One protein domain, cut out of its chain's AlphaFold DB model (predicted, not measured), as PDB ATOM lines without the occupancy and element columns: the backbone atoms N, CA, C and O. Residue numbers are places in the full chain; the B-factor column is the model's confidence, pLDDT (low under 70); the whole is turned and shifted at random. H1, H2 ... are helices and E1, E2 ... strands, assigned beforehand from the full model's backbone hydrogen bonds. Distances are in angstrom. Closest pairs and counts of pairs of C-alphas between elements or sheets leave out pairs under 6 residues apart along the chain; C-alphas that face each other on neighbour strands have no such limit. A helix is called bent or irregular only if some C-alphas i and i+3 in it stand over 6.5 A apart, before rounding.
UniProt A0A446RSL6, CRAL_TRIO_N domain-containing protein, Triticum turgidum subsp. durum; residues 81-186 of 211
ATOM      1  N   PRO A  81     203.013 142.255 198.239       94.50
ATOM      2  CA  PRO A  81     204.083 141.975 197.281       94.50
ATOM      3  C   PRO A  81     204.356 140.481 197.059       94.50
ATOM      4  O   PRO A  81     204.786 140.104 195.975       94.50
ATOM      5  N   ASP A  82     204.065 139.624 198.044       92.56
ATOM      6  CA  ASP A  82     204.274 138.175 197.925       92.56
ATOM      7  C   ASP A  82     203.249 137.511 196.990       92.56
ATOM      8  O   ASP A  82     203.464 136.394 196.521       92.56
ATOM      9  N   VAL A  83     202.103 138.166 196.753       91.69
ATOM     10  CA  VAL A  83     200.944 137.575 196.059       91.69
ATOM     11  C   VAL A  83     200.383 138.439 194.928       91.69
ATOM     12  O   VAL A  83     199.467 137.998 194.234       91.69
ATOM     13  N   SER A  84     200.895 139.656 194.718       92.06
ATOM     14  CA  SER A  84     200.332 140.623 193.766       92.06
ATOM     15  C   SER A  84     200.315 140.095 192.333       92.06
ATOM     16  O   SER A  84     199.317 140.272 191.636       92.06
ATOM     17  N   VAL A  85     201.362 139.363 191.937       90.81
ATOM     18  CA  VAL A  85     201.492 138.745 190.605       90.81
ATOM     19  C   VAL A  85     200.321 137.799 190.314       90.81
ATOM     20  O   VAL A  85     199.748 137.805 189.226       90.81
ATOM     21  N   GLU A  86     199.868 137.034 191.312       87.75
ATOM     22  CA  GLU A  86     198.732 136.119 191.150       87.75
ATOM     23  C   GLU A  86     197.409 136.861 190.896       87.75
ATOM     24  O   GLU A  86     196.485 136.315 190.283       87.75
ATOM     25  N   ALA A  87     197.312 138.113 191.343       87.88
ATOM     26  CA  ALA A  87     196.115 138.931 191.244       87.88
ATOM     27  C   ALA A  87     196.066 139.820 189.988       87.88
ATOM     28  O   ALA A  87     194.990 140.329 189.681       87.88
ATOM     29  N   GLU A  88     197.158 139.976 189.230       88.25
ATOM     30  CA  GLU A  88     197.229 140.834 188.027       88.25
ATOM     31  C   GLU A  88     196.106 140.549 187.022       88.25
ATOM     32  O   GLU A  88     195.450 141.448 186.499       88.25
ATOM     33  N   THR A  89     195.807 139.268 186.812       85.81
ATOM     34  CA  THR A  89     194.758 138.817 185.882       85.81
ATOM     35  C   THR A  89     193.328 139.050 186.396       85.81
ATOM     36  O   THR A  89     192.347 138.888 185.655       85.81
ATOM     37  N   GLY A  90     193.173 139.381 187.682       86.00
ATOM     38  CA  GLY A  90     191.890 139.447 188.371       86.00
ATOM     39  C   GLY A  90     191.157 138.101 188.398       86.00
ATOM     40  O   GLY A  90     189.922 138.081 188.378       86.00
ATOM     41  N   LYS A  91     191.886 136.976 188.369       86.88
ATOM     42  CA  LYS A  91     191.318 135.617 188.443       86.88
ATOM     43  C   LYS A  91     190.671 135.316 189.794       86.88
ATOM     44  O   LYS A  91     189.729 134.535 189.857       86.88
ATOM     45  N   MET A  92     191.145 135.957 190.857       91.19
ATOM     46  CA  MET A  92     190.543 135.913 192.181       91.19
ATOM     47  C   MET A  92     190.788 137.243 192.886       91.19
ATOM     48  O   MET A  92     191.917 137.726 192.890       91.19
ATOM     49  N   TYR A  93     189.750 137.846 193.461       92.38
ATOM     50  CA  TYR A  93     189.883 139.089 194.222       92.38
ATOM     51  C   TYR A  93     188.761 139.248 195.248       92.38
ATOM     52  O   TYR A  93     187.664 138.707 195.100       92.38
ATOM     53  N   ARG A  94     189.038 140.021 196.300       93.62
ATOM     54  CA  ARG A  94     188.015 140.465 197.254       93.62
ATOM     55  C   ARG A  94     187.223 141.617 196.642       93.62
ATOM     56  O   ARG A  94     187.813 142.636 196.289       93.62
ATOM     57  N   ALA A  95     185.907 141.473 196.551       93.00
ATOM     58  CA  ALA A  95     185.035 142.546 196.104       93.00
ATOM     59  C   ALA A  95     185.062 143.732 197.082       93.00
ATOM     60  O   ALA A  95     185.281 143.570 198.283       93.00
ATOM     61  N   THR A  96     184.821 144.936 196.566       91.56
ATOM     62  CA  THR A  96     184.690 146.159 197.374       91.56
ATOM     63  C   THR A  96     183.323 146.279 198.054       91.56
ATOM     64  O   THR A  96     183.154 147.122 198.928       91.56
ATOM     65  N   PHE A  97     182.367 145.427 197.677       92.81
ATOM     66  CA  PHE A  97     181.034 145.339 198.260       92.81
ATOM     67  C   PHE A  97     180.876 144.072 199.110       92.81
ATOM     68  O   PHE A  97     181.644 143.111 199.004       92.81
ATOM     69  N   THR A  98     179.842 144.069 199.944       96.00
ATOM     70  CA  THR A  98     179.414 142.908 200.724       96.00
ATOM     71  C   THR A  98     178.091 142.375 200.202       96.00
ATOM     72  O   THR A  98     177.378 143.042 199.451       96.00
ATOM     73  N   ASP A  99     177.745 141.169 200.625       96.06
ATOM     74  CA  ASP A  99     176.392 140.672 200.438       96.06
ATOM     75  C   ASP A  99     175.403 141.347 201.412       96.06
ATOM     76  O   ASP A  99     175.781 142.184 202.241       96.06
ATOM     77  N   ARG A 100     174.119 140.983 201.318       96.00
ATOM     78  CA  ARG A 100     173.052 141.536 202.167       96.00
ATOM     79  C   ARG A 100     173.194 141.182 203.650       96.00
ATOM     80  O   ARG A 100     172.592 141.849 204.482       96.00
ATOM     81  N   GLU A 101     173.969 140.154 203.987       95.69
ATOM     82  CA  GLU A 101     174.267 139.762 205.370       95.69
ATOM     83  C   GLU A 101     175.586 140.395 205.868       95.69
ATOM     84  O   GLU A 101     176.055 140.075 206.958       95.69
ATOM     85  N   GLY A 102     176.200 141.296 205.087       95.25
ATOM     86  CA  GLY A 102     177.463 141.959 205.423       95.25
ATOM     87  C   GLY A 102     178.699 141.073 205.243       95.25
ATOM     88  O   GLY A 102     179.792 141.430 205.689       95.25
ATOM     89  N   ARG A 103     178.569 139.912 204.592       95.56
ATOM     90  CA  ARG A 103     179.692 139.000 204.356       95.56
ATOM     91  C   ARG A 103     180.568 139.515 203.222       95.56
ATOM     92  O   ARG A 103     180.089 140.032 202.212       95.56
ATOM     93  N   THR A 104     181.875 139.332 203.382       95.38
ATOM     94  CA  THR A 104     182.857 139.624 202.334       95.38
ATOM     95  C   THR A 104     182.628 138.720 201.126       95.38
ATOM     96  O   THR A 104     182.585 137.499 201.268       95.38
ATOM     97  N   VAL A 105     182.542 139.315 199.936       95.25
ATOM     98  CA  VAL A 105     182.419 138.578 198.675       95.25
ATOM     99  C   VAL A 105     183.804 138.388 198.058       95.25
ATOM    100  O   VAL A 105     184.571 139.340 197.900       95.25
ATOM    101  N   VAL A 106     184.129 137.146 197.703       94.56
ATOM    102  CA  VAL A 106     185.320 136.809 196.913       94.56
ATOM    103  C   VAL A 106     184.855 136.418 195.521       94.56
ATOM    104  O   VAL A 106     184.066 135.490 195.363       94.56
ATOM    105  N   VAL A 107     185.345 137.136 194.517       92.69
ATOM    106  CA  VAL A 107     185.082 136.837 193.114       92.69
ATOM    107  C   VAL A 107     186.176 135.911 192.612       92.69
ATOM    108  O   VAL A 107     187.361 136.196 192.779       92.69
ATOM    109  N   MET A 108     185.774 134.819 191.971       90.56
ATOM    110  CA  MET A 108     186.664 133.882 191.296       90.56
ATOM    111  C   MET A 108     186.248 133.786 189.829       90.56
ATOM    112  O   MET A 108     185.066 133.639 189.524       90.56
ATOM    113  N   ARG A 109     187.217 133.850 188.917       87.62
ATOM    114  CA  ARG A 109     187.028 133.730 187.466       87.62
ATOM    115  C   ARG A 109     187.852 132.554 186.939       87.62
ATOM    116  O   ARG A 109     188.945 132.769 186.416       87.62
ATOM    117  N   PRO A 110     187.337 131.314 187.053       83.06
ATOM    118  CA  PRO A 110     188.040 130.103 186.628       83.06
ATOM    119  C   PRO A 110     188.472 130.106 185.161       83.06
ATOM    120  O   PRO A 110     189.509 129.544 184.842       83.06
ATOM    121  N   ALA A 111     187.734 130.785 184.275       80.12
ATOM    122  CA  ALA A 111     188.111 130.942 182.866       80.12
ATOM    123  C   ALA A 111     189.468 131.651 182.667       80.12
ATOM    124  O   ALA A 111     190.051 131.587 181.592       80.12
ATOM    125  N   LYS A 112     189.981 132.319 183.710       75.94
ATOM    126  CA  LYS A 112     191.308 132.942 183.749       75.94
ATOM    127  C   LYS A 112     192.367 132.064 184.440       75.94
ATOM    128  O   LYS A 112     193.441 132.557 184.775       75.94
ATOM    129  N   GLN A 113     192.073 130.789 184.701       69.19
ATOM    130  CA  GLN A 113     192.953 129.838 185.385       69.19
ATOM    131  C   GLN A 113     193.284 128.641 184.482       69.19
ATOM    132  O   GLN A 113     192.431 128.166 183.741       69.19
ATOM    133  N   GLN A 114     194.520 128.132 184.561       53.38
ATOM    134  CA  GLN A 114     194.988 127.058 183.672       53.38
ATOM    135  C   GLN A 114     194.684 125.625 184.152       53.38
ATOM    136  O   GLN A 114     194.782 124.712 183.345       53.38
ATOM    137  N   VAL A 115     194.258 125.378 185.401       53.28
ATOM    138  CA  VAL A 115     193.796 124.042 185.848       53.28
ATOM    139  C   VAL A 115     192.892 124.158 187.083       53.28
ATOM    140  O   VAL A 115     193.257 124.858 188.031       53.28
ATOM    141  N   LEU A 116     191.768 123.431 187.126       53.12
ATOM    142  CA  LEU A 116     191.018 123.144 188.360       53.12
ATOM    143  C   LEU A 116     190.498 121.700 188.355       53.12
ATOM    144  O   LEU A 116     189.664 121.329 187.536       53.12
ATOM    145  N   LYS A 117     190.960 120.898 189.319       48.28
ATOM    146  CA  LYS A 117     190.300 119.656 189.736       48.28
ATOM    147  C   LYS A 117     189.490 120.006 190.983       48.28
ATOM    148  O   LYS A 117     190.076 120.321 192.015       48.28
ATOM    149  N   VAL A 118     188.164 120.031 190.881       64.69
ATOM    150  CA  VAL A 118     187.300 120.424 192.003       64.69
ATOM    151  C   VAL A 118     186.876 119.174 192.772       64.69
ATOM    152  O   VAL A 118     186.207 118.302 192.227       64.69
ATOM    153  N   LEU A 119     187.258 119.094 194.046       66.06
ATOM    154  CA  LEU A 119     186.682 118.180 195.032       66.06
ATOM    155  C   LEU A 119     185.828 119.034 195.978       66.06
ATOM    156  O   LEU A 119     186.374 119.856 196.709       66.06
ATOM    157  N   VAL A 120     184.502 118.883 195.935       73.75
ATOM    158  CA  VAL A 120     183.570 119.581 196.842       73.75
ATOM    159  C   VAL A 120     183.074 118.586 197.886       73.75
ATOM    160  O   VAL A 120     182.534 117.542 197.528       73.75
ATOM    161  N   ASP A 121     183.246 118.887 199.174       78.69
ATOM    162  CA  ASP A 121     182.700 118.044 200.240       78.69
ATOM    163  C   ASP A 121     181.160 118.176 200.339       78.69
ATOM    164  O   ASP A 121     180.602 119.208 199.954       78.69
ATOM    165  N   PRO A 122     180.443 117.185 200.900       82.88
ATOM    166  CA  PRO A 122     178.979 117.211 200.961       82.88
ATOM    167  C   PRO A 122     178.374 118.419 201.699       82.88
ATOM    168  O   PRO A 122     177.305 118.894 201.317       82.88
ATOM    169  N   LYS A 123     179.039 118.949 202.739       82.00
ATOM    170  CA  LYS A 123     178.550 120.115 203.499       82.00
ATOM    171  C   LYS A 123     178.728 121.404 202.693       82.00
ATOM    172  O   LYS A 123     177.926 122.326 202.842       82.00
ATOM    173  N   SER A 124     179.745 121.471 201.836       83.00
ATOM    174  CA  SER A 124     179.941 122.571 200.884       83.00
ATOM    175  C   SER A 124     179.006 122.477 199.678       83.00
ATOM    176  O   SER A 124     178.498 123.505 199.237       83.00
ATOM    177  N   ALA A 125     178.694 121.269 199.196       83.25
ATOM    178  CA  ALA A 125     177.749 121.071 198.095       83.25
ATOM    179  C   ALA A 125     176.347 121.627 198.415       83.25
ATOM    180  O   ALA A 125     175.706 122.221 197.555       83.25
ATOM    181  N   GLN A 126     175.903 121.531 199.674       85.75
ATOM    182  CA  GLN A 126     174.627 122.100 200.141       85.75
ATOM    183  C   GLN A 126     174.578 123.638 200.134       85.75
ATOM    184  O   GLN A 126     173.505 124.215 200.289       85.75
ATOM    185  N   LYS A 127     175.726 124.310 199.998       88.00
ATOM    186  CA  LYS A 127     175.834 125.778 199.981       88.00
ATOM    187  C   LYS A 127     175.966 126.338 198.564       88.00
ATOM    188  O   LYS A 127     176.095 127.549 198.402       88.00
ATOM    189  N   LEU A 128     175.990 125.468 197.555       89.69
ATOM    190  CA  LEU A 128     176.204 125.852 196.170       89.69
ATOM    191  C   LEU A 128     174.879 126.265 195.530       89.69
ATOM    192  O   LEU A 128     173.963 125.457 195.398       89.69
ATOM    193  N   ASN A 129     174.807 127.520 195.098       90.69
ATOM    194  CA  ASN A 129     173.723 128.023 194.266       90.69
ATOM    195  C   ASN A 129     174.238 128.187 192.838       90.69
ATOM    196  O   ASN A 129     175.212 128.904 192.608       90.69
ATOM    197  N   PHE A 130     173.574 127.537 191.886       91.62
ATOM    198  CA  PHE A 130     173.847 127.736 190.468       91.62
ATOM    199  C   PHE A 130     172.963 128.860 189.946       91.62
ATOM    200  O   PHE A 130     171.737 128.773 190.006       91.62
ATOM    201  N   VAL A 131     173.600 129.913 189.445       93.56
ATOM    202  CA  VAL A 131     172.928 131.079 188.876       93.56
ATOM    203  C   VAL A 131     173.403 131.265 187.446       93.56
ATOM    204  O   VAL A 131     174.602 131.209 187.175       93.56
ATOM    205  N   TYR A 132     172.457 131.514 186.547       93.19
ATOM    206  CA  TYR A 132     172.704 131.751 185.134       93.19
ATOM    207  C   TYR A 132     172.137 133.115 184.753       93.19
ATOM    208  O   TYR A 132     170.961 133.384 184.981       93.19
ATOM    209  N   LYS A 133     172.969 133.965 184.144       91.19
ATOM    210  CA  LYS A 133     172.623 135.355 183.808       91.19
ATOM    211  C   LYS A 133     171.340 135.475 182.977       91.19
ATOM    212  O   LYS A 133     170.516 136.337 183.253       91.19
ATOM    213  N   GLU A 134     171.167 134.575 182.012       92.38
ATOM    214  CA  GLU A 134     170.017 134.564 181.095       92.38
ATOM    215  C   GLU A 134     168.743 133.961 181.716       92.38
ATOM    216  O   GLU A 134     167.687 133.955 181.090       92.38
ATOM    217  N   ASN A 135     168.814 133.426 182.940       95.25
ATOM    218  CA  ASN A 135     167.670 132.847 183.636       95.25
ATOM    219  C   ASN A 135     167.236 133.758 184.792       95.25
ATOM    220  O   ASN A 135     167.855 133.770 185.863       95.25
ATOM    221  N   GLU A 136     166.120 134.461 184.589       93.44
ATOM    222  CA  GLU A 136     165.546 135.398 185.560       93.44
ATOM    223  C   GLU A 136     165.249 134.767 186.929       93.44
ATOM    224  O   GLU A 136     165.458 135.407 187.959       93.44
ATOM    225  N   GLU A 137     164.771 133.519 186.975       94.06
ATOM    226  CA  GLU A 137     164.460 132.839 188.236       94.06
ATOM    227  C   GLU A 137     165.730 132.578 189.049       94.06
ATOM    228  O   GLU A 137     165.775 132.863 190.246       94.06
ATOM    229  N   SER A 138     166.798 132.130 188.388       94.38
ATOM    230  CA  SER A 138     168.091 131.928 189.043       94.38
ATOM    231  C   SER A 138     168.731 133.254 189.482       94.38
ATOM    232  O   SER A 138     169.335 133.335 190.553       94.38
ATOM    233  N   MET A 139     168.533 134.333 188.717       96.12
ATOM    234  CA  MET A 139     169.012 135.668 189.085       96.12
ATOM    235  C   MET A 139     168.286 136.230 190.310       96.12
ATOM    236  O   MET A 139     168.910 136.908 191.126       96.12
ATOM    237  N   LYS A 140     167.010 135.883 190.534       95.44
ATOM    238  CA  LYS A 140     166.324 136.216 191.797       95.44
ATOM    239  C   LYS A 140     167.047 135.613 193.002       95.44
ATOM    240  O   LYS A 140     167.154 136.282 194.030       95.44
ATOM    241  N   THR A 141     167.598 134.402 192.881       94.94
ATOM    242  CA  THR A 141     168.443 133.814 193.933       94.94
ATOM    243  C   THR A 141     169.692 134.662 194.173       94.94
ATOM    244  O   THR A 141     169.983 134.969 195.328       94.94
ATOM    245  N   MET A 142     170.382 135.120 193.122       95.31
ATOM    246  CA  MET A 142     171.519 136.046 193.266       95.31
ATOM    247  C   MET A 142     171.118 137.328 194.006       95.31
ATOM    248  O   MET A 142     171.749 137.681 195.002       95.31
ATOM    249  N   TYR A 143     170.032 137.983 193.586       96.44
ATOM    250  CA  TYR A 143     169.583 139.254 194.170       96.44
ATOM    251  C   TYR A 143     169.058 139.128 195.604       96.44
ATOM    252  O   TYR A 143     169.087 140.091 196.378       96.44
ATOM    253  N   SER A 144     168.595 137.932 195.980       95.94
ATOM    254  CA  SER A 144     168.230 137.623 197.363       95.94
ATOM    255  C   SER A 144     169.439 137.623 198.304       95.94
ATOM    256  O   SER A 144     169.283 137.862 199.499       95.94
ATOM    257  N   HIS A 145     170.644 137.404 197.767       95.44
ATOM    258  CA  HIS A 145     171.887 137.378 198.531       95.44
ATOM    259  C   HIS A 145     172.710 138.656 198.368       95.44
ATOM    260  O   HIS A 145     173.282 139.118 199.350       95.44
ATOM    261  N   ILE A 146     172.761 139.246 197.174       96.44
ATOM    262  CA  ILE A 146     173.595 140.412 196.857       96.44
ATOM    263  C   ILE A 146     172.723 141.514 196.258       96.44
ATOM    264  O   ILE A 146     171.841 141.246 195.450       96.44
ATOM    265  N   ASP A 147     172.960 142.765 196.653       96.06
ATOM    266  CA  ASP A 147     172.208 143.884 196.096       96.06
ATOM    267  C   ASP A 147     172.574 144.126 194.615       96.06
ATOM    268  O   ASP A 147     173.762 144.266 194.303       96.06
ATOM    269  N   PRO A 148     171.602 144.172 193.682       95.56
ATOM    270  CA  PRO A 148     171.891 144.422 192.273       95.56
ATOM    271  C   PRO A 148     172.583 145.768 192.019       95.56
ATOM    272  O   PRO A 148     173.301 145.875 191.029       95.56
ATOM    273  N   GLU A 149     172.417 146.772 192.889       95.88
ATOM    274  CA  GLU A 149     173.078 148.077 192.734       95.88
ATOM    275  C   GLU A 149     174.595 147.999 192.959       95.88
ATOM    276  O   GLU A 149     175.351 148.761 192.357       95.88
ATOM    277  N   VAL A 150     175.064 147.065 193.796       94.62
ATOM    278  CA  VAL A 150     176.502 146.887 194.076       94.62
ATOM    279  C   VAL A 150     177.130 145.776 193.240       94.62
ATOM    280  O   VAL A 150     178.345 145.785 193.029       94.62
ATOM    281  N   LEU A 151     176.317 144.834 192.753       94.31
ATOM    282  CA  LEU A 151     176.750 143.702 191.942       94.31
ATOM    283  C   LEU A 151     177.246 144.169 190.556       94.31
ATOM    284  O   LEU A 151     176.535 144.911 189.873       94.31
ATOM    285  N   PRO A 152     178.435 143.730 190.103       93.12
ATOM    286  CA  PRO A 152     178.943 144.049 188.775       93.12
ATOM    287  C   PRO A 152     178.030 143.599 187.626       93.12
ATOM    288  O   PRO A 152     177.420 142.528 187.683       93.12
ATOM    289  N   VAL A 153     178.017 144.368 186.534       93.38
ATOM    290  CA  VAL A 153     177.291 144.040 185.290       93.38
ATOM    291  C   VAL A 153     177.706 142.692 184.688       93.38
ATOM    292  O   VAL A 153     176.878 141.989 184.104       93.38
ATOM    293  N   GLU A 154     178.966 142.278 184.878       89.44
ATOM    294  CA  GLU A 154     179.460 140.960 184.446       89.44
ATOM    295  C   GLU A 154     178.738 139.799 185.156       89.44
ATOM    296  O   GLU A 154     178.617 138.716 184.588       89.44
ATOM    297  N   PHE A 155     178.178 140.046 186.345       91.94
ATOM    298  CA  PHE A 155     177.396 139.085 187.126       91.94
ATOM    299  C   PHE A 155     175.886 139.361 187.090       91.94
ATOM    300  O   PHE A 155     175.141 138.759 187.857       91.94
ATOM    301  N   GLY A 156     175.427 140.257 186.208       92.25
ATOM    302  CA  GLY A 156     174.011 140.599 186.045       92.25
ATOM    303  C   GLY A 156     173.498 141.712 186.963       92.25
ATOM    304  O   GLY A 156     172.294 141.913 187.034       92.25
ATOM    305  N   GLY A 157     174.370 142.441 187.664       94.12
ATOM    306  CA  GLY A 157     173.966 143.629 188.419       94.12
ATOM    307  C   GLY A 157     174.003 144.920 187.597       94.12
ATOM    308  O   GLY A 157     174.068 144.894 186.368       94.12
ATOM    309  N   LYS A 158     173.969 146.063 188.285       94.06
ATOM    310  CA  LYS A 158     173.961 147.410 187.691       94.06
ATOM    311  C   LYS A 158     175.280 148.162 187.869       94.06
ATOM    312  O   LYS A 158     175.473 149.215 187.264       94.06
ATOM    313  N   ASN A 159     176.195 147.637 188.680       92.19
ATOM    314  CA  ASN A 159     177.459 148.297 188.963       92.19
ATOM    315  C   ASN A 159     178.448 148.111 187.802       92.19
ATOM    316  O   ASN A 159     178.773 146.985 187.430       92.19
ATOM    317  N   ASN A 160     178.974 149.203 187.249       87.81
ATOM    318  CA  ASN A 160     179.939 149.147 186.147       87.81
ATOM    319  C   ASN A 160     181.410 149.115 186.614       87.81
ATOM    320  O   ASN A 160     182.323 149.323 185.817       87.81
ATOM    321  N   VAL A 161     181.667 148.895 187.908       83.06
ATOM    322  CA  VAL A 161     183.035 148.792 188.430       83.06
ATOM    323  C   VAL A 161     183.709 147.529 187.892       83.06
ATOM    324  O   VAL A 161     183.331 146.402 188.215       83.06
ATOM    325  N   VAL A 162     184.753 147.741 187.096       84.56
ATOM    326  CA  VAL A 162     185.647 146.697 186.592       84.56
ATOM    327  C   VAL A 162     186.848 146.578 187.528       84.56
ATOM    328  O   VAL A 162     187.322 147.568 188.081       84.56
ATOM    329  N   TYR A 163     187.354 145.356 187.705       88.31
ATOM    330  CA  TYR A 163     188.587 145.120 188.455       88.31
ATOM    331  C   TYR A 163     189.745 145.961 187.891       88.31
ATOM    332  O   TYR A 163     190.158 145.758 186.749       88.31
ATOM    333  N   ASN A 164     190.289 146.853 188.720       91.88
ATOM    334  CA  ASN A 164     191.501 147.613 188.449       91.88
ATOM    335  C   ASN A 164     192.604 147.139 189.408       91.88
ATOM    336  O   ASN A 164     192.448 147.202 190.630       91.88
ATOM    337  N   HIS A 165     193.708 146.638 188.852       92.75
ATOM    338  CA  HIS A 165     194.794 146.064 189.646       92.75
ATOM    339  C   HIS A 165     195.513 147.105 190.518       92.75
ATOM    340  O   HIS A 165     195.925 146.791 191.634       92.75
ATOM    341  N   GLU A 166     195.637 148.345 190.049       94.00
ATOM    342  CA  GLU A 166     196.306 149.421 190.780       94.00
ATOM    343  C   GLU A 166     195.490 149.841 192.011       94.00
ATOM    344  O   GLU A 166     196.015 149.909 193.125       94.00
ATOM    345  N   ASP A 167     194.183 150.045 191.841       92.94
ATOM    346  CA  ASP A 167     193.282 150.389 192.945       92.94
ATOM    347  C   ASP A 167     193.170 149.247 193.955       92.94
ATOM    348  O   ASP A 167     193.201 149.467 195.172       92.94
ATOM    349  N   TYR A 168     193.109 148.008 193.459       94.00
ATOM    350  CA  TYR A 168     193.131 146.827 194.312       94.00
ATOM    351  C   TYR A 168     194.451 146.711 195.083       94.00
ATOM    352  O   TYR A 168     194.433 146.442 196.283       94.00
ATOM    353  N   SER A 169     195.590 147.005 194.451       95.19
ATOM    354  CA  SER A 169     196.900 147.028 195.115       95.19
ATOM    355  C   SER A 169     196.947 148.051 196.248       95.19
ATOM    356  O   SER A 169     197.364 147.726 197.359       95.19
ATOM    357  N   LYS A 170     196.446 149.273 196.016       95.31
ATOM    358  CA  LYS A 170     196.352 150.316 197.055       95.31
ATOM    359  C   LYS A 170     195.502 149.854 198.242       95.31
ATOM    360  O   LYS A 170     195.845 150.135 199.391       95.31
ATOM    361  N   LEU A 171     194.402 149.145 197.980       94.38
ATOM    362  CA  LEU A 171     193.553 148.562 199.020       94.38
ATOM    363  C   LEU A 171     194.293 147.480 199.821       94.38
ATOM    364  O   LEU A 171     194.240 147.492 201.050       94.38
ATOM    365  N   MET A 172     195.002 146.576 199.146       95.00
ATOM    366  CA  MET A 172     195.722 145.478 199.797       95.00
ATOM    367  C   MET A 172     196.906 145.967 200.642       95.00
ATOM    368  O   MET A 172     197.107 145.468 201.745       95.00
ATOM    369  N   ILE A 173     197.615 147.014 200.207       95.25
ATOM    370  CA  ILE A 173     198.683 147.645 201.004       95.25
ATOM    371  C   ILE A 173     198.123 148.250 202.303       95.25
ATOM    372  O   ILE A 173     198.729 148.126 203.369       95.25
ATOM    373  N   LYS A 174     196.942 148.882 202.257       95.00
ATOM    374  CA  LYS A 174     196.282 149.391 203.475       95.00
ATOM    375  C   LYS A 174     195.928 148.256 204.439       95.00
ATOM    376  O   LYS A 174     196.084 148.406 205.653       95.00
ATOM    377  N   ASP A 175     195.483 147.124 203.908       93.62
ATOM    378  CA  ASP A 175     195.183 145.943 204.714       93.62
ATOM    379  C   ASP A 175     196.434 145.309 205.322       93.62
ATOM    380  O   ASP A 175     196.371 144.855 206.464       93.62
ATOM    381  N   ASP A 176     197.566 145.323 204.620       94.88
ATOM    382  CA  ASP A 176     198.846 144.873 205.169       94.88
ATOM    383  C   ASP A 176     199.242 145.686 206.400       94.88
ATOM    384  O   ASP A 176     199.616 145.104 207.420       94.88
ATOM    385  N   ILE A 177     199.092 147.016 206.348       93.75
ATOM    386  CA  ILE A 177     199.352 147.900 207.494       93.75
ATOM    387  C   ILE A 177     198.424 147.535 208.655       93.75
ATOM    388  O   ILE A 177     198.879 147.302 209.775       93.75
ATOM    389  N   LYS A 178     197.115 147.422 208.392       93.25
ATOM    390  CA  LYS A 178     196.124 147.060 209.416       93.25
ATOM    391  C   LYS A 178     196.431 145.699 210.048       93.25
ATOM    392  O   LYS A 178     196.359 145.547 211.269       93.25
ATOM    393  N   ARG A 179     196.780 144.709 209.226       91.50
ATOM    394  CA  ARG A 179     197.121 143.349 209.653       91.50
ATOM    395  C   ARG A 179     198.403 143.340 210.474       91.50
ATOM    396  O   ARG A 179     198.421 142.719 211.535       91.50
ATOM    397  N   ALA A 180     199.446 144.030 210.017       90.56
ATOM    398  CA  ALA A 180     200.703 144.153 210.742       90.56
ATOM    399  C   ALA A 180     200.468 144.750 212.134       90.56
ATOM    400  O   ALA A 180     200.883 144.144 213.120       90.56
ATOM    401  N   SER A 181     199.711 145.847 212.233       91.06
ATOM    402  CA  SER A 181     199.359 146.473 213.512       91.06
ATOM    403  C   SER A 181     198.609 145.525 214.451       91.06
ATOM    404  O   SER A 181     198.966 145.404 215.622       91.06
ATOM    405  N   PHE A 182     197.611 144.791 213.945       90.62
ATOM    406  CA  PHE A 182     196.855 143.821 214.747       90.62
ATOM    407  C   PHE A 182     197.761 142.734 215.352       90.62
ATOM    408  O   PHE A 182     197.670 142.420 216.545       90.62
ATOM    409  N   TRP A 183     198.673 142.173 214.553       88.50
ATOM    410  CA  TRP A 183     199.567 141.104 215.007       88.50
ATOM    411  C   TRP A 183     200.755 141.607 215.841       88.50
ATOM    412  O   TRP A 183     201.222 140.862 216.703       88.50
ATOM    413  N   ALA A 184     201.206 142.849 215.643       82.06
ATOM    414  CA  ALA A 184     202.346 143.445 216.348       82.06
ATOM    415  C   ALA A 184     202.043 143.888 217.790       82.06
ATOM    416  O   ALA A 184     202.967 143.959 218.593       82.06
ATOM    417  N   ALA A 185     200.776 144.142 218.140       59.00
ATOM    418  CA  ALA A 185     200.388 144.839 219.377       59.00
ATOM    419  C   ALA A 185     200.766 144.179 220.733       59.00
ATOM    420  O   ALA A 185     200.426 144.739 221.767       59.00
ATOM    421  N   ASP A 186     201.484 143.047 220.764       54.09
ATOM    422  CA  ASP A 186     201.773 142.296 222.007       54.09
ATOM    423  C   ASP A 186     203.269 141.973 222.222       54.09
ATOM    424  O   ASP A 186     203.595 141.077 222.998       54.09
TER     425      ASP A 186
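Overview. This is residues 81 to 186 of the 211 residues of the protein "CRAL_TRIO_N domain-containing protein" of Triticum turgidum subsp. durum (UniProt A0A446RSL6). A small two-stranded hairpin, E1 and E2, sits in the middle of a loose model, with the long helix H4 and the short H1 to one side of it and H3 to the other. The link from E2 swings out as a loop, where residues 114 to 119 and 121 to 127, with H2, stick out; so does the far end of H4. The printed part has 106 residues, with four named helices and two named strands in the order H1, E1, E2, H2, H3, H4; the class is mixed, helices and strands, and the sheet E1 - E2 is antiparallel. The radius of gyration of the C-alphas is 16.2 A, and the spans are 49 by 33 by 30 A.

Arrangement. E1, residues 92 to 98, and E2, residues 104 to 108, form a hairpin, antiparallel at 146 degrees, with N 95 and O 105 within hydrogen-bond range at 2.9 A. H4, residues 165 to 184, and E1 are near each other, with 8 pairs of C-alphas within 10 A. H1, residues 81 to 87, is close to H4 but not clearly touching; their closest C-alphas, Ser 84 and Ser 169, are 7.4 A apart, and they run opposite ways at a steep tilt of 38 degrees. H3, residues 136 to 145, is apart from both strands. In H4 every O i to N i+4 pair is within hydrogen-bond range, in H3 4 of 6, in H1 0 of 3 with 2 of 4 O i to N i+3 pairs; H2, residues 122 to 125, is too short for an O i to N i+4 pair.

Along the chain. H1 begins at C-alpha 81 (204.083, 141.975, 197.281) and is irregular, C-alphas 82 and 85 being 7.9 A apart. E1 is 15.7 A long, E2 13.0 A and H3 14.6 A. H4, 27.9 A long, ends at C-alpha 184 (202.346, 143.445, 216.348).

Size, cuts and confidence. The C-alphas of Glu 134 and Asp 186, the two farthest apart, are 52.4 A apart. The printed part has no cut; the links E2 to H2 and H3 to H4 are long. The pLDDT is under 70 at residues 113 to 119 and 185 to 186.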